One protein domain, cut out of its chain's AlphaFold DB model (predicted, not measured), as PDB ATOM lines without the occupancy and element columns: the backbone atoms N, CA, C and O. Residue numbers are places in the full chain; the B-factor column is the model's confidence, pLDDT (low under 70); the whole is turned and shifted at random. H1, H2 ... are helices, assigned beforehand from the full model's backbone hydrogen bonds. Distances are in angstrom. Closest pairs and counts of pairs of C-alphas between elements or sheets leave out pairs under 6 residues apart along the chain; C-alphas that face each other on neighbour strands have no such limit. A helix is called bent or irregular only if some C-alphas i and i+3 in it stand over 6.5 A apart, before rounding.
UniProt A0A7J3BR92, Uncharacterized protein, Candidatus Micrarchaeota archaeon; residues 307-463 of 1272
ATOM      1  N   SER A 307      -6.916  21.471  45.523       87.50
ATOM      2  CA  SER A 307      -6.191  21.881  44.301       87.50
ATOM      3  C   SER A 307      -5.983  20.729  43.298       87.50
ATOM      4  O   SER A 307      -4.884  20.539  42.766       87.50
ATOM      5  N   LEU A 308      -7.014  19.901  43.088       85.94
ATOM      6  CA  LEU A 308      -6.924  18.645  42.327       85.94
ATOM      7  C   LEU A 308      -6.537  18.840  40.855       85.94
ATOM      8  O   LEU A 308      -5.969  17.933  40.252       85.94
ATOM      9  N   GLU A 309      -6.753  20.031  40.293       81.75
ATOM     10  CA  GLU A 309      -6.280  20.397  38.953       81.75
ATOM     11  C   GLU A 309      -4.756  20.285  38.775       81.75
ATOM     12  O   GLU A 309      -4.284  20.178  37.646       81.75
ATOM     13  N   LYS A 310      -3.978  20.282  39.867       79.06
ATOM     14  CA  LYS A 310      -2.517  20.107  39.823       79.06
ATOM     15  C   LYS A 310      -2.087  18.643  39.652       79.06
ATOM     16  O   LYS A 310      -0.907  18.401  39.411       79.06
ATOM     17  N   ILE A 311      -3.000  17.674  39.794       80.31
ATOM     18  CA  ILE A 311      -2.696  16.235  39.764       80.31
ATOM     19  C   ILE A 311      -2.946  15.683  38.357       80.31
ATOM     20  O   ILE A 311      -4.068  15.337  37.988       80.31
ATOM     21  N   THR A 312      -1.878  15.592  37.568       76.69
ATOM     22  CA  THR A 312      -1.912  15.211  36.145       76.69
ATOM     23  C   THR A 312      -1.720  13.711  35.897       76.69
ATOM     24  O   THR A 312      -1.319  13.313  34.807       76.69
ATOM     25  N   GLU A 313      -1.999  12.867  36.888       67.81
ATOM     26  CA  GLU A 313      -1.832  11.416  36.794       67.81
ATOM     27  C   GLU A 313      -3.122  10.638  37.057       67.81
ATOM     28  O   GLU A 313      -4.073  11.147  37.653       67.81
ATOM     29  N   ALA A 314      -3.145   9.389  36.588       65.69
ATOM     30  CA  ALA A 314      -4.199   8.414  36.836       65.69
ATOM     31  C   ALA A 314      -3.712   7.333  37.816       65.69
ATOM     32  O   ALA A 314      -2.521   7.037  37.887       65.69
ATOM     33  N   LYS A 315      -4.638   6.710  38.549       58.19
ATOM     34  CA  LYS A 315      -4.354   5.537  39.392       58.19
ATOM     35  C   LYS A 315      -4.092   4.306  38.505       58.19
ATOM     36  O   LYS A 315      -4.682   4.182  37.434       58.19
ATOM     37  N   THR A 316      -3.185   3.429  38.931       49.81
ATOM     38  CA  THR A 316      -2.521   2.373  38.137       49.81
ATOM     39  C   THR A 316      -3.424   1.417  37.318       49.81
ATOM     40  O   THR A 316      -4.564   1.113  37.661       49.81
ATOM     41  N   LEU A 317      -2.831   0.914  36.222       45.28
ATOM     42  CA  LEU A 317      -3.375   0.381  34.955       45.28
ATOM     43  C   LEU A 317      -4.510  -0.671  34.928       45.28
ATOM     44  O   LEU A 317      -5.024  -0.928  33.844       45.28
ATOM     45  N   THR A 318      -4.925  -1.308  36.020       44.31
ATOM     46  CA  THR A 318      -5.835  -2.476  35.913       44.31
ATOM     47  C   THR A 318      -7.333  -2.157  35.824       44.31
ATOM     48  O   THR A 318      -8.106  -3.034  35.446       44.31
ATOM     49  N   GLU A 319      -7.768  -0.923  36.101       40.50
ATOM     50  CA  GLU A 319      -9.180  -0.505  35.936       40.50
ATOM     51  C   GLU A 319      -9.410   0.501  34.791       40.50
ATOM     52  O   GLU A 319     -10.552   0.712  34.376       40.50
ATOM     53  N   PHE A 320      -8.340   1.050  34.202       43.06
ATOM     54  CA  PHE A 320      -8.413   2.027  33.105       43.06
ATOM     55  C   PHE A 320      -9.043   1.443  31.825       43.06
ATOM     56  O   PHE A 320      -9.716   2.147  31.073       43.06
ATOM     57  N   GLU A 321      -8.897   0.133  31.603       41.41
ATOM     58  CA  GLU A 321      -9.419  -0.560  30.417       41.41
ATOM     59  C   GLU A 321     -10.958  -0.675  30.373       41.41
ATOM     60  O   GLU A 321     -11.499  -1.094  29.350       41.41
ATOM     61  N   LYS A 322     -11.695  -0.293  31.431       38.41
ATOM     62  CA  LYS A 322     -13.161  -0.476  31.485       38.41
ATOM     63  C   LYS A 322     -14.017   0.793  31.458       38.41
ATOM     64  O   LYS A 322     -15.185   0.671  31.097       38.41
ATOM     65  N   THR A 323     -13.506   1.981  31.796       42.44
ATOM     66  CA  THR A 323     -14.368   3.174  32.001       42.44
ATOM     67  C   THR A 323     -14.019   4.427  31.191       42.44
ATOM     68  O   THR A 323     -14.838   5.340  31.166       42.44
ATOM     69  N   LYS A 324     -12.885   4.482  30.471       47.28
ATOM     70  CA  LYS A 324     -12.523   5.587  29.546       47.28
ATOM     71  C   LYS A 324     -12.754   7.025  30.090       47.28
ATOM     72  O   LYS A 324     -13.282   7.863  29.365       47.28
ATOM     73  N   ILE A 325     -12.328   7.347  31.318       46.31
ATOM     74  CA  ILE A 325     -12.051   8.743  31.731       46.31
ATOM     75  C   ILE A 325     -10.740   8.778  32.528       46.31
ATOM     76  O   ILE A 325     -10.549   7.986  33.452       46.31
ATOM     77  N   GLY A 326      -9.851   9.684  32.110       62.81
ATOM     78  CA  GLY A 326      -8.450   9.787  32.491       62.81
ATOM     79  C   GLY A 326      -8.151  10.491  33.813       62.81
ATOM     80  O   GLY A 326      -8.986  10.618  34.702       62.81
ATOM     81  N   ILE A 327      -6.877  10.849  33.927       70.62
ATOM     82  CA  ILE A 327      -6.168  11.659  34.928       70.62
ATOM     83  C   ILE A 327      -7.048  12.494  35.896       70.62
ATOM     84  O   ILE A 327      -8.019  13.132  35.496       70.62
ATOM     85  N   ILE A 328      -6.664  12.561  37.185       79.69
ATOM     86  CA  ILE A 328      -7.408  13.251  38.268       79.69
ATOM     87  C   ILE A 328      -7.844  14.683  37.890       79.69
ATOM     88  O   ILE A 328      -8.986  15.060  38.160       79.69
ATOM     89  N   ALA A 329      -6.987  15.463  37.222       76.88
ATOM     90  CA  ALA A 329      -7.315  16.816  36.761       76.88
ATOM     91  C   ALA A 329      -8.468  16.871  35.732       76.88
ATOM     92  O   ALA A 329      -9.288  17.788  35.775       76.88
ATOM     93  N   GLU A 330      -8.573  15.896  34.827       71.75
ATOM     94  CA  GLU A 330      -9.653  15.830  33.828       71.75
ATOM     95  C   GLU A 330     -10.978  15.448  34.479       71.75
ATOM     96  O   GLU A 330     -11.998  16.093  34.237       71.75
ATOM     97  N   ARG A 331     -10.955  14.454  35.375       79.81
ATOM     98  CA  ARG A 331     -12.125  14.082  36.187       79.81
ATOM     99  C   ARG A 331     -12.612  15.260  37.028       79.81
ATOM    100  O   ARG A 331     -13.813  15.491  37.091       79.81
ATOM    101  N   TRP A 332     -11.700  16.050  37.600       87.31
ATOM    102  CA  TRP A 332     -12.043  17.277  38.323       87.31
ATOM    103  C   TRP A 332     -12.704  18.329  37.423       87.31
ATOM    104  O   TRP A 332     -13.730  18.898  37.791       87.31
ATOM    105  N   ASN A 333     -12.177  18.570  36.220       79.94
ATOM    106  CA  ASN A 333     -12.769  19.531  35.282       79.94
ATOM    107  C   ASN A 333     -14.133  19.067  34.739       79.94
ATOM    108  O   ASN A 333     -15.057  19.872  34.634       79.94
ATOM    109  N   ASN A 334     -14.304  17.772  34.468       79.25
ATOM    110  CA  ASN A 334     -15.605  17.205  34.104       79.25
ATOM    111  C   ASN A 334     -16.620  17.356  35.243       79.25
ATOM    112  O   ASN A 334     -17.768  17.728  35.003       79.25
ATOM    113  N   LEU A 335     -16.180  17.160  36.487       84.81
ATOM    114  CA  LEU A 335     -16.997  17.369  37.676       84.81
ATOM    115  C   LEU A 335     -17.401  18.846  37.856       84.81
ATOM    116  O   LEU A 335     -18.549  19.117  38.212       84.81
ATOM    117  N   LYS A 336     -16.516  19.811  37.537       84.62
ATOM    118  CA  LYS A 336     -16.848  21.255  37.478       84.62
ATOM    119  C   LYS A 336     -17.970  21.538  36.478       84.62
ATOM    120  O   LYS A 336     -18.922  22.248  36.800       84.62
ATOM    121  N   ASN A 337     -17.872  20.963  35.280       83.12
ATOM    122  CA  ASN A 337     -18.880  21.130  34.233       83.12
ATOM    123  C   ASN A 337     -20.218  20.499  34.640       83.12
ATOM    124  O   ASN A 337     -21.252  21.154  34.532       83.12
ATOM    125  N   LYS A 338     -20.193  19.281  35.197       84.75
ATOM    126  CA  LYS A 338     -21.386  18.593  35.712       84.75
ATOM    127  C   LYS A 338     -22.051  19.381  36.849       84.75
ATOM    128  O   LYS A 338     -23.275  19.477  36.892       84.75
ATOM    129  N   LYS A 339     -21.269  20.022  37.729       88.62
ATOM    130  CA  LYS A 339     -21.794  20.945  38.752       88.62
ATOM    131  C   LYS A 339     -22.466  22.171  38.139       88.62
ATOM    132  O   LYS A 339     -23.558  22.527  38.569       88.62
ATOM    133  N   SER A 340     -21.842  22.799  37.142       85.19
ATOM    134  CA  SER A 340     -22.442  23.928  36.419       85.19
ATOM    135  C   SER A 340     -23.766  23.529  35.755       85.19
ATOM    136  O   SER A 340     -24.755  24.251  35.847       85.19
ATOM    137  N   GLU A 341     -23.822  22.342  35.150       84.94
ATOM    138  CA  GLU A 341     -25.044  21.777  34.570       84.94
ATOM    139  C   GLU A 341     -26.132  21.540  35.632       84.94
ATOM    140  O   GLU A 341     -27.267  21.981  35.447       84.94
ATOM    141  N   ALA A 342     -25.790  20.925  36.769       88.94
ATOM    142  CA  ALA A 342     -26.717  20.718  37.883       88.94
ATOM    143  C   ALA A 342     -27.261  22.048  38.437       88.94
ATOM    144  O   ALA A 342     -28.472  22.189  38.621       88.94
ATOM    145  N   ASP A 343     -26.390  23.045  38.629       90.25
ATOM    146  CA  ASP A 343     -26.765  24.392  39.071       90.25
ATOM    147  C   ASP A 343     -27.677  25.086  38.046       90.25
ATOM    148  O   ASP A 343     -28.642  25.751  38.425       90.25
ATOM    149  N   ASN A 344     -27.421  24.914  36.746       90.69
ATOM    150  CA  ASN A 344     -28.269  25.457  35.686       90.69
ATOM    151  C   ASN A 344     -29.657  24.810  35.678       90.69
ATOM    152  O   ASN A 344     -30.648  25.535  35.593       90.69
ATOM    153  N   PHE A 345     -29.755  23.483  35.810       89.25
ATOM    154  CA  PHE A 345     -31.047  22.799  35.926       89.25
ATOM    155  C   PHE A 345     -31.810  23.256  37.169       89.25
ATOM    156  O   PHE A 345     -32.976  23.633  37.051       89.25
ATOM    157  N   TYR A 346     -31.145  23.318  38.325       94.06
ATOM    158  CA  TYR A 346     -31.751  23.780  39.573       94.06
ATOM    159  C   TYR A 346     -32.267  25.223  39.463       94.06
ATOM    160  O   TYR A 346     -33.423  25.511  39.782       94.06
ATOM    161  N   ASN A 347     -31.433  26.143  38.970       91.69
ATOM    162  CA  ASN A 347     -31.782  27.559  38.862       91.69
ATOM    163  C   ASN A 347     -32.835  27.826  37.781       91.69
ATOM    164  O   ASN A 347     -33.723  28.647  38.000       91.69
ATOM    165  N   ASN A 348     -32.775  27.132  36.639       87.75
ATOM    166  CA  ASN A 348     -33.783  27.246  35.586       87.75
ATOM    167  C   ASN A 348     -35.134  26.717  36.078       87.75
ATOM    168  O   ASN A 348     -36.123  27.440  36.009       87.75
ATOM    169  N   ALA A 349     -35.173  25.520  36.672       89.12
ATOM    170  CA  ALA A 349     -36.397  24.956  37.235       89.12
ATOM    171  C   ALA A 349     -37.008  25.867  38.312       89.12
ATOM    172  O   ALA A 349     -38.201  26.176  38.263       89.12
ATOM    173  N   LYS A 350     -36.176  26.392  39.222       92.25
ATOM    174  CA  LYS A 350     -36.601  27.354  40.247       92.25
ATOM    175  C   LYS A 350     -37.120  28.651  39.633       92.25
ATOM    176  O   LYS A 350     -38.144  29.176  40.070       92.25
ATOM    177  N   GLY A 351     -36.414  29.175  38.631       86.50
ATOM    178  CA  GLY A 351     -36.760  30.406  37.928       86.50
ATOM    179  C   GLY A 351     -38.077  30.284  37.170       86.50
ATOM    180  O   GLY A 351     -38.939  31.146  37.316       86.50
ATOM    181  N   LYS A 352     -38.274  29.187  36.433       86.69
ATOM    182  CA  LYS A 352     -39.511  28.874  35.706       86.69
ATOM    183  C   LYS A 352     -40.700  28.755  36.650       86.69
ATOM    184  O   LYS A 352     -41.713  29.415  36.421       86.69
ATOM    185  N   TYR A 353     -40.556  28.001  37.743       91.25
ATOM    186  CA  TYR A 353     -41.607  27.866  38.753       91.25
ATOM    187  C   TYR A 353     -41.943  29.193  39.444       91.25
ATOM    188  O   TYR A 353     -43.117  29.520  39.614       91.25
ATOM    189  N   SER A 354     -40.929  29.994  39.789       88.38
ATOM    190  CA  SER A 354     -41.118  31.298  40.443       88.38
ATOM    191  C   SER A 354     -41.761  32.329  39.515       88.38
ATOM    192  O   SER A 354     -42.617  33.095  39.943       88.38
ATOM    193  N   ALA A 355     -41.364  32.343  38.239       84.56
ATOM    194  CA  ALA A 355     -41.924  33.231  37.226       84.56
ATOM    195  C   ALA A 355     -43.322  32.799  36.759       84.56
ATOM    196  O   ALA A 355     -43.976  33.571  36.061       84.56
ATOM    197  N   LYS A 356     -43.757  31.576  37.107       89.94
ATOM    198  CA  LYS A 356     -44.991  30.949  36.611       89.94
ATOM    199  C   LYS A 356     -45.111  31.074  35.086       89.94
ATOM    200  O   LYS A 356     -46.174  31.401  34.578       89.94
ATOM    201  N   SER A 357     -44.007  30.868  34.364       83.06
ATOM    202  CA  SER A 357     -43.975  30.928  32.894       83.06
ATOM    203  C   SER A 357     -44.615  29.688  32.264       83.06
ATOM    204  O   SER A 357     -44.825  28.694  32.945       83.06
ATOM    205  N   GLU A 358     -44.835  29.688  30.955       88.88
ATOM    206  CA  GLU A 358     -45.360  28.516  30.242       88.88
ATOM    207  C   GLU A 358     -44.586  27.225  30.584       88.88
ATOM    208  O   GLU A 358     -43.351  27.213  30.681       88.88
ATOM    209  N   HIS A 359     -45.347  26.161  30.838       91.88
ATOM    210  CA  HIS A 359     -44.936  24.832  31.290       91.88
ATOM    211  C   HIS A 359     -44.139  24.796  32.604       91.88
ATOM    212  O   HIS A 359     -43.341  23.881  32.830       91.88
ATOM    213  N   TYR A 360     -44.327  25.778  33.493       90.81
ATOM    214  CA  TYR A 360     -43.501  25.906  34.697       90.81
ATOM    215  C   TYR A 360     -43.535  24.700  35.649       90.81
ATOM    216  O   TYR A 360     -42.521  24.450  36.297       90.81
ATOM    217  N   LEU A 361     -44.648  23.963  35.768       92.62
ATOM    218  CA  LEU A 361     -44.719  22.783  36.642       92.62
ATOM    219  C   LEU A 361     -44.028  21.580  36.005       92.62
ATOM    220  O   LEU A 361     -43.252  20.907  36.680       92.62
ATOM    221  N   LEU A 362     -44.239  21.345  34.708       92.31
ATOM    222  CA  LEU A 362     -43.546  20.288  33.965       92.31
ATOM    223  C   LEU A 362     -42.023  20.490  33.991       92.31
ATOM    224  O   LEU A 362     -41.284  19.612  34.437       92.31
ATOM    225  N   ILE A 363     -41.563  21.669  33.561       89.69
ATOM    226  CA  ILE A 363     -40.135  22.013  33.504       89.69
ATOM    227  C   ILE A 363     -39.547  22.093  34.917       89.69
ATOM    228  O   ILE A 363     -38.418  21.657  35.144       89.69
ATOM    229  N   GLY A 364     -40.310  22.633  35.871       90.12
ATOM    230  CA  GLY A 364     -39.908  22.738  37.269       90.12
ATOM    231  C   GLY A 364     -39.628  21.373  37.894       90.12
ATOM    232  O   GLY A 364     -38.547  21.169  38.438       90.12
ATOM    233  N   ILE A 365     -40.564  20.426  37.782       92.81
ATOM    234  CA  ILE A 365     -40.418  19.081  38.362       92.81
ATOM    235  C   ILE A 365     -39.270  18.319  37.689       92.81
ATOM    236  O   ILE A 365     -38.358  17.865  38.378       92.81
ATOM    237  N   GLN A 366     -39.258  18.238  36.351       92.12
ATOM    238  CA  GLN A 366     -38.217  17.510  35.610       92.12
ATOM    239  C   GLN A 366     -36.817  18.090  35.850       92.12
ATOM    240  O   GLN A 366     -35.846  17.351  36.014       92.12
ATOM    241  N   GLY A 367     -36.696  19.420  35.887       89.94
ATOM    242  CA  GLY A 367     -35.419  20.074  36.141       89.94
ATOM    243  C   GLY A 367     -34.921  19.866  37.573       89.94
ATOM    244  O   GLY A 367     -33.725  19.649  37.759       89.94
ATOM    245  N   MET A 368     -35.812  19.850  38.574       93.81
ATOM    246  CA  MET A 368     -35.442  19.536  39.962       93.81
ATOM    247  C   MET A 368     -35.038  18.071  40.139       93.81
ATOM    248  O   MET A 368     -34.020  17.797  40.770       93.81
ATOM    249  N   GLU A 369     -35.771  17.134  39.537       93.31
ATOM    250  CA  GLU A 369     -35.400  15.715  39.520       93.31
ATOM    251  C   GLU A 369     -34.010  15.510  38.901       93.31
ATOM    252  O   GLU A 369     -33.136  14.868  39.493       93.31
ATOM    253  N   LYS A 370     -33.771  16.115  37.730       90.44
ATOM    254  CA  LYS A 370     -32.485  16.014  37.040       90.44
ATOM    255  C   LYS A 370     -31.353  16.635  37.856       90.44
ATOM    256  O   LYS A 370     -30.291  16.022  37.968       90.44
ATOM    257  N   ALA A 371     -31.581  17.806  38.454       89.62
ATOM    258  CA  ALA A 371     -30.613  18.456  39.331       89.62
ATOM    259  C   ALA A 371     -30.269  17.575  40.541       89.62
ATOM    260  O   ALA A 371     -29.090  17.369  40.821       89.62
ATOM    261  N   ALA A 372     -31.267  16.990  41.214       90.69
ATOM    262  CA  ALA A 372     -31.054  16.092  42.350       90.69
ATOM    263  C   ALA A 372     -30.193  14.872  41.973       90.69
ATOM    264  O   ALA A 372     -29.248  14.534  42.692       90.69
ATOM    265  N   SER A 373     -30.478  14.241  40.827       91.62
ATOM    266  CA  SER A 373     -29.680  13.123  40.305       91.62
ATOM    267  C   SER A 373     -28.229  13.532  40.054       91.62
ATOM    268  O   SER A 373     -27.309  12.852  40.506       91.62
ATOM    269  N   LEU A 374     -28.013  14.660  39.368       89.25
ATOM    270  CA  LEU A 374     -26.671  15.150  39.055       89.25
ATOM    271  C   LEU A 374     -25.895  15.540  40.318       89.25
ATOM    272  O   LEU A 374     -24.717  15.216  40.424       89.25
ATOM    273  N   TYR A 375     -26.535  16.173  41.303       92.44
ATOM    274  CA  TYR A 375     -25.893  16.472  42.584       92.44
ATOM    275  C   TYR A 375     -25.452  15.205  43.321       92.44
ATOM    276  O   TYR A 375     -24.336  15.156  43.833       92.44
ATOM    277  N   LYS A 376     -26.262  14.146  43.309       89.00
ATOM    278  CA  LYS A 376     -25.883  12.860  43.910       89.00
ATOM    279  C   LYS A 376     -24.703  12.191  43.192       89.00
ATOM    280  O   LYS A 376     -23.828  11.604  43.836       89.00
ATOM    281  N   GLU A 377     -24.640  12.299  41.865       86.94
ATOM    282  CA  GLU A 377     -23.462  11.880  41.094       86.94
ATOM    283  C   GLU A 377     -22.232  12.708  41.471       86.94
ATOM    284  O   GLU A 377     -21.176  12.136  41.729       86.94
ATOM    285  N   ILE A 378     -22.373  14.033  41.590       89.62
ATOM    286  CA  ILE A 378     -21.282  14.933  41.983       89.62
ATOM    287  C   ILE A 378     -20.746  14.574  43.370       89.62
ATOM    288  O   ILE A 378     -19.532  14.538  43.560       89.62
ATOM    289  N   GLU A 379     -21.616  14.283  44.337       89.12
ATOM    290  CA  GLU A 379     -21.223  13.826  45.674       89.12
ATOM    291  C   GLU A 379     -20.372  12.544  45.605       89.12
ATOM    292  O   GLU A 379     -19.281  12.466  46.189       89.12
ATOM    293  N   THR A 380     -20.857  11.553  44.851       83.56
ATOM    294  CA  THR A 380     -20.212  10.242  44.692       83.56
ATOM    295  C   THR A 380     -18.861  10.374  43.989       83.56
ATOM    296  O   THR A 380     -17.845   9.868  44.470       83.56
ATOM    297  N   GLU A 381     -18.823  11.106  42.875       84.38
ATOM    298  CA  GLU A 381     -17.617  11.328  42.080       84.38
ATOM    299  C   GLU A 381     -16.587  12.181  42.827       84.38
ATOM    300  O   GLU A 381     -15.405  11.846  42.789       84.38
ATOM    301  N   SER A 382     -17.006  13.218  43.568       86.44
ATOM    302  CA  SER A 382     -16.110  14.028  44.416       86.44
ATOM    303  C   SER A 382     -15.409  13.166  45.463       86.44
ATOM    304  O   SER A 382     -14.208  13.309  45.695       86.44
ATOM    305  N   THR A 383     -16.157  12.248  46.083       83.75
ATOM    306  CA  THR A 383     -15.630  11.333  47.104       83.75
ATOM    307  C   THR A 383     -14.616  10.362  46.501       83.75
ATOM    308  O   THR A 383     -13.490  10.281  46.993       83.75
ATOM    309  N   GLY A 384     -14.963   9.691  45.397       82.62
ATOM    310  CA  GLY A 384     -14.043   8.774  44.714       82.62
ATOM    311  C   GLY A 384     -12.796   9.478  44.169       82.62
ATOM    312  O   GLY A 384     -11.684   8.965  44.281       82.62
ATOM    313  N   LEU A 385     -12.950  10.695  43.642       84.94
ATOM    314  CA  LEU A 385     -11.840  11.501  43.137       84.94
ATOM    315  C   LEU A 385     -10.862  11.901  44.249       84.94
ATOM    316  O   LEU A 385      -9.649  11.839  44.055       84.94
ATOM    317  N   LEU A 386     -11.376  12.279  45.421       87.12
ATOM    318  CA  LEU A 386     -10.569  12.586  46.602       87.12
ATOM    319  C   LEU A 386      -9.779  11.370  47.102       87.12
ATOM    320  O   LEU A 386      -8.625  11.517  47.508       87.12
ATOM    321  N   GLU A 387     -10.384  10.182  47.102       84.38
ATOM    322  CA  GLU A 387      -9.708   8.941  47.494       84.38
ATOM    323  C   GLU A 387      -8.598   8.558  46.512       84.38
ATOM    324  O   GLU A 387      -7.475   8.263  46.930       84.38
ATOM    325  N   ASP A 388      -8.872   8.636  45.211       83.06
ATOM    326  CA  ASP A 388      -7.874   8.354  44.183       83.06
ATOM    327  C   ASP A 388      -6.726   9.374  44.211       83.06
ATOM    328  O   ASP A 388      -5.560   8.986  44.157       83.06
ATOM    329  N   ALA A 389      -7.031  10.664  44.388       85.94
ATOM    330  CA  ALA A 389      -6.027  11.715  44.527       85.94
ATOM    331  C   ALA A 389      -5.107  11.482  45.736       85.94
ATOM    332  O   ALA A 389      -3.891  11.627  45.615       85.94
ATOM    333  N   LYS A 390      -5.658  11.077  46.891       88.19
ATOM    334  CA  LYS A 390      -4.851  10.701  48.069       88.19
ATOM    335  C   LYS A 390      -3.901   9.552  47.750       88.19
ATOM    336  O   LYS A 390      -2.735   9.614  48.129       88.19
ATOM    337  N   SER A 391      -4.393   8.533  47.047       82.44
ATOM    338  CA  SER A 391      -3.590   7.376  46.647       82.44
ATOM    339  C   SER A 391      -2.422   7.780  45.740       82.44
ATOM    340  O   SER A 391      -1.291   7.387  46.007       82.44
ATOM    341  N   VAL A 392      -2.680   8.593  44.708       82.00
ATOM    342  CA  VAL A 392      -1.654   9.071  43.759       82.00
ATOM    343  C   VAL A 392      -0.604   9.938  44.463       82.00
ATOM    344  O   VAL A 392       0.594   9.790  44.233       82.00
ATOM    345  N   VAL A 393      -1.030  10.824  45.366       85.56
ATOM    346  CA  VAL A 393      -0.119  11.681  46.143       85.56
ATOM    347  C   VAL A 393       0.817  10.852  47.024       85.56
ATOM    348  O   VAL A 393       2.006  11.159  47.093       85.56
ATOM    349  N   GLU A 394       0.310   9.803  47.677       86.44
ATOM    350  CA  GLU A 394       1.122   8.926  48.533       86.44
ATOM    351  C   GLU A 394       2.110   8.075  47.718       86.44
ATOM    352  O   GLU A 394       3.273   7.912  48.103       86.44
ATOM    353  N   GLU A 395       1.682   7.590  46.550       81.25
ATOM    354  CA  GLU A 395       2.557   6.909  45.592       81.25
ATOM    355  C   GLU A 395       3.703   7.833  45.155       81.25
ATOM    356  O   GLU A 395       4.875   7.454  45.236       81.25
ATOM    357  N   LYS A 396       3.399   9.094  44.817       84.69
ATOM    358  CA  LYS A 396       4.419  10.079  44.430       84.69
ATOM    359  C   LYS A 396       5.334  10.519  45.542       84.69
ATOM    360  O   LYS A 396       6.516  10.748  45.293       84.69
ATOM    361  N   ARG A 397       4.833  10.602  46.769       90.12
ATOM    362  CA  ARG A 397       5.685  10.814  47.935       90.12
ATOM    363  C   ARG A 397       6.714   9.691  48.061       90.12
ATOM    364  O   ARG A 397       7.901   9.956  48.252       90.12
ATOM    365  N   THR A 398       6.267   8.444  47.913       87.19
ATOM    366  CA  THR A 398       7.128   7.255  47.977       87.19
ATOM    367  C   THR A 398       8.165   7.255  46.851       87.19
ATOM    368  O   THR A 398       9.350   7.028  47.102       87.19
ATOM    369  N   GLU A 399       7.750   7.579  45.625       81.00
ATOM    370  CA  GLU A 399       8.649   7.703  44.474       81.00
ATOM    371  C   GLU A 399       9.677   8.831  44.661       81.00
ATOM    372  O   GLU A 399      10.863   8.626  44.406       81.00
ATOM    373  N   ALA A 400       9.263   9.999  45.166       79.81
ATOM    374  CA  ALA A 400      10.152  11.123  45.458       79.81
ATOM    375  C   ALA A 400      11.256  10.747  46.448       79.81
ATOM    376  O   ALA A 400      12.430  11.020  46.192       79.81
ATOM    377  N   VAL A 401      10.896  10.067  47.542       88.50
ATOM    378  CA  VAL A 401      11.865   9.545  48.519       88.50
ATOM    379  C   VAL A 401      12.853   8.596  47.837       88.50
ATOM    380  O   VAL A 401      14.064   8.758  47.989       88.50
ATOM    381  N   ALA A 402      12.358   7.644  47.043       81.31
ATOM    382  CA  ALA A 402      13.202   6.678  46.346       81.31
ATOM    383  C   ALA A 402      14.162   7.347  45.344       81.31
ATOM    384  O   ALA A 402      15.345   7.016  45.316       81.31
ATOM    385  N   LYS A 403      13.680   8.321  44.559       79.81
ATOM    386  CA  LYS A 403      14.479   9.047  43.560       79.81
ATOM    387  C   LYS A 403      15.529   9.960  44.176       79.81
ATOM    388  O   LYS A 403      16.636  10.046  43.644       79.81
ATOM    389  N   ILE A 404      15.229  10.597  45.307       83.94
ATOM    390  CA  ILE A 404      16.224  11.363  46.068       83.94
ATOM    391  C   ILE A 404      17.338  10.436  46.574       83.94
ATOM    392  O   ILE A 404      18.515  10.763  46.429       83.94
ATOM    393  N   GLU A 405      16.998   9.262  47.114       80.38
ATOM    394  CA  GLU A 405      17.997   8.281  47.564       80.38
ATOM    395  C   GLU A 405      18.800   7.669  46.404       80.38
ATOM    396  O   GLU A 405      20.014   7.465  46.521       80.38
ATOM    397  N   GLU A 406      18.169   7.443  45.250       74.25
ATOM    398  CA  GLU A 406      18.844   7.022  44.019       74.25
ATOM    399  C   GLU A 406      19.851   8.086  43.548       74.25
ATOM    400  O   GLU A 406      21.018   7.766  43.308       74.25
ATOM    401  N   ALA A 407      19.448   9.362  43.511       72.50
ATOM    402  CA  ALA A 407      20.319  10.485  43.160       72.50
ATOM    403  C   ALA A 407      21.494  10.639  44.144       72.50
ATOM    404  O   ALA A 407      22.639  10.800  43.716       72.50
ATOM    405  N   LYS A 408      21.254  10.504  45.459       76.38
ATOM    406  CA  LYS A 408      22.312  10.482  46.492       76.38
ATOM    407  C   LYS A 408      23.295   9.333  46.286       76.38
ATOM    408  O   LYS A 408      24.506   9.522  46.414       76.38
ATOM    409  N   THR A 409      22.790   8.145  45.962       71.44
ATOM    410  CA  THR A 409      23.607   6.947  45.725       71.44
ATOM    411  C   THR A 409      24.471   7.106  44.474       71.44
ATOM    412  O   THR A 409      25.666   6.808  44.510       71.44
ATOM    413  N   GLN A 410      23.913   7.643  43.386       64.38
ATOM    414  CA  GLN A 410      24.666   7.937  42.165       64.38
ATOM    415  C   GLN A 410      25.705   9.049  42.368       64.38
ATOM    416  O   GLN A 410      26.834   8.893  41.908       64.38
ATOM    417  N   MET A 411      25.393  10.107  43.131       66.38
ATOM    418  CA  MET A 411      26.366  11.141  43.523       66.38
ATOM    419  C   MET A 411      27.557  10.532  44.281       66.38
ATOM    420  O   MET A 411      28.713  10.850  44.003       66.38
ATOM    421  N   LYS A 412      27.283   9.601  45.204       63.19
ATOM    422  CA  LYS A 412      28.304   8.896  45.993       63.19
ATOM    423  C   LYS A 412      29.174   7.963  45.138       63.19
ATOM    424  O   LYS A 412      30.368   7.845  45.402       63.19
ATOM    425  N   ASN A 413      28.597   7.337  44.109       57.19
ATOM    426  CA  ASN A 413      29.292   6.429  43.187       57.19
ATOM    427  C   ASN A 413      30.071   7.153  42.071       57.19
ATOM    428  O   ASN A 413      31.044   6.600  41.563       57.19
ATOM    429  N   ALA A 414      29.673   8.372  41.691       53.34
ATOM    430  CA  ALA A 414      30.301   9.144  40.615       53.34
ATOM    431  C   ALA A 414      31.573   9.903  41.039       53.34
ATOM    432  O   ALA A 414      32.317  10.358  40.178       53.34
ATOM    433  N   GLY A 415      31.861  10.028  42.341       49.38
ATOM    434  CA  GLY A 415      33.138  10.567  42.831       49.38
ATOM    435  C   GLY A 415      33.373  12.066  42.588       49.38
ATOM    436  O   GLY A 415      34.529  12.482  42.541       49.38
ATOM    437  N   TYR A 416      32.321  12.882  42.461       49.38
ATOM    438  CA  TYR A 416      32.442  14.332  42.256       49.38
ATOM    439  C   TYR A 416      31.821  15.146  43.400       49.38
ATOM    440  O   TYR A 416      30.674  14.931  43.785       49.38
ATOM    441  N   GLY A 417      32.590  16.111  43.914       51.00
ATOM    442  CA  GLY A 417      32.134  17.198  44.785       51.00
ATOM    443  C   GLY A 417      31.707  18.411  43.961       51.00
ATOM    444  O   GLY A 417      32.416  19.411  43.940       51.00
ATOM    445  N   ASP A 418      30.595  18.289  43.234       53.44
ATOM    446  CA  ASP A 418      30.012  19.388  42.458       53.44
ATOM    447  C   ASP A 418      28.902  20.066  43.285       53.44
ATOM    448  O   ASP A 418      27.837  19.480  43.517       53.44
ATOM    449  N   ASP A 419      29.159  21.288  43.767       56.72
ATOM    450  CA  ASP A 419      28.276  22.040  44.679       56.72
ATOM    451  C   ASP A 419      26.850  22.220  44.114       56.72
ATOM    452  O   ASP A 419      25.878  22.326  44.866       56.72
ATOM    453  N   VAL A 420      26.695  22.188  42.786       57.94
ATOM    454  CA  VAL A 420      25.408  22.341  42.088       57.94
ATOM    455  C   VAL A 420      24.532  21.084  42.189       57.94
ATOM    456  O   VAL A 420      23.318  21.196  42.373       57.94
ATOM    457  N   ILE A 421      25.113  19.883  42.102       64.19
ATOM    458  CA  ILE A 421      24.376  18.612  42.242       64.19
ATOM    459  C   ILE A 421      23.947  18.425  43.699       64.19
ATOM    460  O   ILE A 421      22.793  18.088  43.970       64.19
ATOM    461  N   ALA A 422      24.847  18.735  44.638       67.31
ATOM    462  CA  ALA A 422      24.545  18.723  46.066       67.31
ATOM    463  C   ALA A 422      23.441  19.736  46.426       67.31
ATOM    464  O   ALA A 422      22.535  19.401  47.192       67.31
ATOM    465  N   SER A 423      23.459  20.938  45.829       71.06
ATOM    466  CA  SER A 423      22.382  21.925  45.985       71.06
ATOM    467  C   SER A 423      21.045  21.398  45.470       71.06
ATOM    468  O   SER A 423      20.047  21.543  46.161       71.06
ATOM    469  N   LYS A 424      21.002  20.732  44.309       71.75
ATOM    470  CA  LYS A 424      19.751  20.187  43.751       71.75
ATOM    471  C   LYS A 424      19.179  19.024  44.554       71.75
ATOM    472  O   LYS A 424      17.964  18.942  44.692       71.75
ATOM    473  N   ILE A 425      20.025  18.148  45.100       79.00
ATOM    474  CA  ILE A 425      19.574  17.100  46.028       79.00
ATOM    475  C   ILE A 425      18.990  17.748  47.285       79.00
ATOM    476  O   ILE A 425      17.904  17.371  47.713       79.00
ATOM    477  N   LYS A 426      19.648  18.779  47.826       81.62
ATOM    478  CA  LYS A 426      19.134  19.541  48.968       81.62
ATOM    479  C   LYS A 426      17.831  20.278  48.640       81.62
ATOM    480  O   LYS A 426      16.920  20.307  49.460       81.62
ATOM    481  N   ASP A 427      17.700  20.836  47.440       81.25
ATOM    482  CA  ASP A 427      16.469  21.476  46.973       81.25
ATOM    483  C   ASP A 427      15.348  20.452  46.746       81.25
ATOM    484  O   ASP A 427      14.188  20.756  47.015       81.25
ATOM    485  N   ALA A 428      15.677  19.228  46.321       81.94
ATOM    486  CA  ALA A 428      14.738  18.114  46.243       81.94
ATOM    487  C   ALA A 428      14.267  17.668  47.638       81.94
ATOM    488  O   ALA A 428      13.075  17.454  47.833       81.94
ATOM    489  N   GLU A 429      15.162  17.597  48.629       86.12
ATOM    490  CA  GLU A 429      14.812  17.327  50.033       86.12
ATOM    491  C   GLU A 429      13.961  18.449  50.643       86.12
ATOM    492  O   GLU A 429      12.998  18.181  51.367       86.12
ATOM    493  N   ASN A 430      14.271  19.707  50.317       86.50
ATOM    494  CA  ASN A 430      13.465  20.862  50.705       86.50
ATOM    495  C   ASN A 430      12.079  20.806  50.051       86.50
ATOM    496  O   ASN A 430      11.090  21.088  50.720       86.50
ATOM    497  N   ALA A 431      11.985  20.418  48.774       81.12
ATOM    498  CA  ALA A 431      10.717  20.242  48.069       81.12
ATOM    499  C   ALA A 431       9.901  19.068  48.637       81.12
ATOM    500  O   ALA A 431       8.704  19.219  48.849       81.12
ATOM    501  N   LEU A 432      10.536  17.940  48.977       89.56
ATOM    502  CA  LEU A 432       9.883  16.825  49.670       89.56
ATOM    503  C   LEU A 432       9.343  17.273  51.037       89.56
ATOM    504  O   LEU A 432       8.187  17.015  51.355       89.56
ATOM    505  N   SER A 433      10.143  18.016  51.808       87.88
ATOM    506  CA  SER A 433       9.736  18.565  53.110       87.88
ATOM    507  C   SER A 433       8.617  19.606  52.979       87.88
ATOM    508  O   SER A 433       7.711  19.660  53.813       87.88
ATOM    509  N   ALA A 434       8.653  20.421  51.921       85.94
ATOM    510  CA  ALA A 434       7.594  21.366  51.584       85.94
ATOM    511  C   ALA A 434       6.306  20.640  51.176       85.94
ATOM    512  O   ALA A 434       5.230  21.074  51.572       85.94
ATOM    513  N   GLY A 435       6.405  19.519  50.455       87.06
ATOM    514  CA  GLY A 435       5.279  18.628  50.178       87.06
ATOM    515  C   GLY A 435       4.715  18.008  51.457       87.06
ATOM    516  O   GLY A 435       3.518  18.091  51.698       87.06
ATOM    517  N   ASP A 436       5.561  17.496  52.351       88.75
ATOM    518  CA  ASP A 436       5.129  16.934  53.641       88.75
ATOM    519  C   ASP A 436       4.435  17.968  54.540       88.75
ATOM    520  O   ASP A 436       3.536  17.623  55.308       88.75
ATOM    521  N   SER A 437       4.811  19.242  54.395       85.94
ATOM    522  CA  SER A 437       4.234  20.375  55.127       85.94
ATOM    523  C   SER A 437       3.048  21.042  54.411       85.94
ATOM    524  O   SER A 437       2.385  21.890  55.010       85.94
ATOM    525  N   ALA A 438       2.774  20.705  53.145       88.12
ATOM    526  CA  ALA A 438       1.700  21.319  52.366       88.12
ATOM    527  C   ALA A 438       0.318  20.832  52.829       88.12
ATOM    528  O   ALA A 438       0.140  19.691  53.258       88.12
ATOM    529  N   THR A 439      -0.688  21.700  52.730       85.19
ATOM    530  CA  THR A 439      -2.032  21.437  53.268       85.19
ATOM    531  C   THR A 439      -2.991  20.790  52.270       85.19
ATOM    532  O   THR A 439      -3.921  20.113  52.702       85.19
ATOM    533  N   SER A 440      -2.780  20.964  50.961       91.19
ATOM    534  CA  SER A 440      -3.667  20.448  49.908       91.19
ATOM    535  C   SER A 440      -3.017  19.321  49.097       91.19
ATOM    536  O   SER A 440      -1.813  19.349  48.843       91.19
ATOM    537  N   LEU A 441      -3.797  18.324  48.669       88.75
ATOM    538  CA  LEU A 441      -3.278  17.163  47.925       88.75
ATOM    539  C   LEU A 441      -2.559  17.544  46.622       88.75
ATOM    540  O   LEU A 441      -1.493  17.010  46.338       88.75
ATOM    541  N   GLY A 442      -3.085  18.491  45.851       85.56
ATOM    542  CA  GLY A 442      -2.468  18.954  44.613       85.56
ATOM    543  C   GLY A 442      -1.158  19.708  44.830       85.56
ATOM    544  O   GLY A 442      -0.238  19.584  44.025       85.56
ATOM    545  N   GLU A 443      -1.021  20.454  45.929       85.12
ATOM    546  CA  GLU A 443       0.262  21.068  46.295       85.12
ATOM    547  C   GLU A 443       1.266  20.033  46.784       85.12
ATOM    548  O   GLU A 443       2.425  20.100  46.379       85.12
ATOM    549  N   LYS A 444       0.823  19.055  47.586       88.31
ATOM    550  CA  LYS A 444       1.650  17.904  47.966       88.31
ATOM    551  C   LYS A 444       2.188  17.207  46.722       88.31
ATOM    552  O   LYS A 444       3.399  17.100  46.565       88.31
ATOM    553  N   TYR A 445       1.299  16.835  45.801       88.12
ATOM    554  CA  TYR A 445       1.652  16.231  44.519       88.12
ATOM    555  C   TYR A 445       2.642  17.095  43.733       88.12
ATOM    556  O   TYR A 445       3.703  16.609  43.361       88.12
ATOM    557  N   ALA A 446       2.356  18.386  43.531       79.44
ATOM    558  CA  ALA A 446       3.233  19.276  42.771       79.44
ATOM    559  C   ALA A 446       4.632  19.400  43.401       79.44
ATOM    560  O   ALA A 446       5.629  19.406  42.680       79.44
ATOM    561  N   GLN A 447       4.729  19.464  44.734       82.62
ATOM    562  CA  GLN A 447       6.017  19.494  45.433       82.62
ATOM    563  C   GLN A 447       6.737  18.142  45.389       82.62
ATOM    564  O   GLN A 447       7.954  18.128  45.234       82.62
ATOM    565  N   TYR A 448       6.023  17.014  45.446       84.19
ATOM    566  CA  TYR A 448       6.615  15.683  45.278       84.19
ATOM    567  C   TYR A 448       7.101  15.450  43.846       84.19
ATOM    568  O   TYR A 448       8.228  15.004  43.658       84.19
ATOM    569  N   VAL A 449       6.333  15.848  42.831       78.56
ATOM    570  CA  VAL A 449       6.772  15.849  41.426       78.56
ATOM    571  C   VAL A 449       7.966  16.780  41.233       78.56
ATOM    572  O   VAL A 449       8.925  16.407  40.564       78.56
ATOM    573  N   LYS A 450       7.977  17.958  41.868       79.75
ATOM    574  CA  LYS A 450       9.138  18.860  41.866       79.75
ATOM    575  C   LYS A 450      10.349  18.227  42.554       79.75
ATOM    576  O   LYS A 450      11.455  18.362  42.046       79.75
ATOM    577  N   ALA A 451      10.160  17.523  43.667       76.44
ATOM    578  CA  ALA A 451      11.216  16.796  44.363       76.44
ATOM    579  C   ALA A 451      11.784  15.668  43.486       76.44
ATOM    580  O   ALA A 451      13.000  15.568  43.350       76.44
ATOM    581  N   ILE A 452      10.925  14.900  42.804       77.75
ATOM    582  CA  ILE A 452      11.317  13.897  41.799       77.75
ATOM    583  C   ILE A 452      12.087  14.561  40.656       77.75
ATOM    584  O   ILE A 452      13.158  14.092  40.291       77.75
ATOM    585  N   ALA A 453      11.585  15.665  40.102       68.81
ATOM    586  CA  ALA A 453      12.216  16.372  38.992       68.81
ATOM    587  C   ALA A 453      13.562  17.000  39.382       68.81
ATOM    588  O   ALA A 453      14.488  16.987  38.580       68.81
ATOM    589  N   LEU A 454      13.704  17.521  40.605       73.25
ATOM    590  CA  LEU A 454      14.966  18.042  41.136       73.25
ATOM    591  C   LEU A 454      15.955  16.914  41.443       73.25
ATOM    592  O   LEU A 454      17.134  17.061  41.135       73.25
ATOM    593  N   ALA A 455      15.484  15.782  41.972       72.12
ATOM    594  CA  ALA A 455      16.295  14.585  42.177       72.12
ATOM    595  C   ALA A 455      16.774  14.002  40.839       72.12
ATOM    596  O   ALA A 455      17.966  13.776  40.662       72.12
ATOM    597  N   ASN A 456      15.881  13.866  39.857       66.62
ATOM    598  CA  ASN A 456      16.207  13.472  38.485       66.62
ATOM    599  C   ASN A 456      17.070  14.524  37.774       66.62
ATOM    600  O   ASN A 456      17.925  14.171  36.981       66.62
ATOM    601  N   GLY A 457      16.891  15.812  38.072       59.47
ATOM    602  CA  GLY A 457      17.695  16.913  37.537       59.47
ATOM    603  C   GLY A 457      19.049  17.092  38.233       59.47
ATOM    604  O   GLY A 457      19.879  17.873  37.750       59.47
ATOM    605  N   ALA A 458      19.256  16.421  39.371       61.94
ATOM    606  CA  ALA A 458      20.552  16.165  39.990       61.94
ATOM    607  C   ALA A 458      21.230  14.923  39.378       61.94
ATOM    608  O   ALA A 458      22.453  14.809  39.435       61.94
ATOM    609  N   MET A 459      20.459  14.038  38.734       58.22
ATOM    610  CA  MET A 459      20.980  13.083  37.757       58.22
ATOM    611  C   MET A 459      21.260  13.834  36.435       58.22
ATOM    612  O   MET A 459      20.620  14.849  36.136       58.22
ATOM    613  N   PRO A 460      22.249  13.429  35.622       47.84
ATOM    614  CA  PRO A 460      22.584  14.188  34.427       47.84
ATOM    615  C   PRO A 460      21.547  13.947  33.314       47.84
ATOM    616  O   PRO A 460      21.613  12.910  32.663       47.84
ATOM    617  N   THR A 461      20.609  14.889  33.082       45.78
ATOM    618  CA  THR A 461      20.161  15.453  31.766       45.78
ATOM    619  C   THR A 461      18.949  16.435  31.870       45.78
ATOM    620  O   THR A 461      18.204  16.417  32.841       45.78
ATOM    621  N   LYS A 462      18.827  17.360  30.887       49.03
ATOM    622  CA  LYS A 462      17.936  18.562  30.717       49.03
ATOM    623  C   LYS A 462      16.444  18.203  30.418       49.03
ATOM    624  O   LYS A 462      16.224  17.126  29.884       49.03
ATOM    625  N   THR A 463      15.364  19.003  30.606       42.41
ATOM    626  CA  THR A 463      14.958  20.281  29.919       42.41
ATOM    627  C   THR A 463      13.546  20.795  30.393       42.41
ATOM    628  O   THR A 463      12.818  20.035  31.021       42.41
TER     629      THR A 463
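Overview. This is residues 307 to 463 of the 1272 residues of an uncharacterized protein of Candidatus Micrarchaeota archaeon (UniProt A0A7J3BR92). One very long helix, H3, runs the length of a rod; H2 folds back along its first half, and the pair H4 and H5 packs along its second half. Residues 317 to 324, which hold the short H1, stick out from the side of the rod near its middle. The printed part has 157 residues with five named helices, in the order H1, H2, H3, H4, H5, and no named strand; the class is all helix. The whole is extended, with a radius of gyration of the C-alphas of 23.2 A and spans of 81 by 31 by 26 A.

Along the chain. Start at Ser 307 and read residues 307 to 319, a long stretch with no named element. H1 follows at residues 320 to 323; it is neither bent nor irregular, but only just: C-alphas 320 and 323 are 6.2 A apart. Find C-alpha 328 at (-7.408, 13.251, 38.268); from there H2 runs through residues 328 to 355, 39.9 A. Next look at C-alpha 360, at (-43.501, 25.906, 34.697), where H3, residues 360 to 414, begins its 75.9 A. H4 covers residues 419 to 437, 26.3 A, and H5 residues 441 to 458, 25.1 A, ending with C-alpha 458 at (20.552, 16.165, 39.990).

Arrangement. Begin with H3, the hub, which touches H2, H4 and H5. H2 and H3 form a helical hairpin at a shallow tilt of 18 degrees, opposite ways; their closest C-alphas, those of Ala 349 and Gly 364, are 4.2 A apart. H3, H4 and H5 make an up and down bundle, each helix running against the one before it. H3 touches H4 with residues 397 to 411 alone, closest at the C-alphas of Ile 404 and Ile 425, 6.6 A; their shallow tilt of 34.7 degrees is only just short of steep. H3 touches H5 with residues 389 to 407 alone, the same way at a shallow tilt of 27 degrees; the closest C-alphas, of Ala 400 and Ile 452, are 4.7 A apart. H4 and H5 form a hairpin at 14 degrees, a shallow tilt, with the C-alphas of Ala 428 and Ala 451 closest at 4.2 A. H2 is apart from H4 and H5, and H1 touches no helix. In H2, H3, H4 and H5 every O i to N i+4 pair is within hydrogen-bond range; H1 is too short for such a pair.

Size, cuts and confidence. Look to Glu 358 and Gly 415 for the two C-alphas farthest apart, 81.5 A. The printed part has no cut, and the four links between helices are tight. Mean pLDDT of the printed part is 77.8; you will find values under 70 at residues 313 to 326, 410 to 422, 453 and 456 to 463.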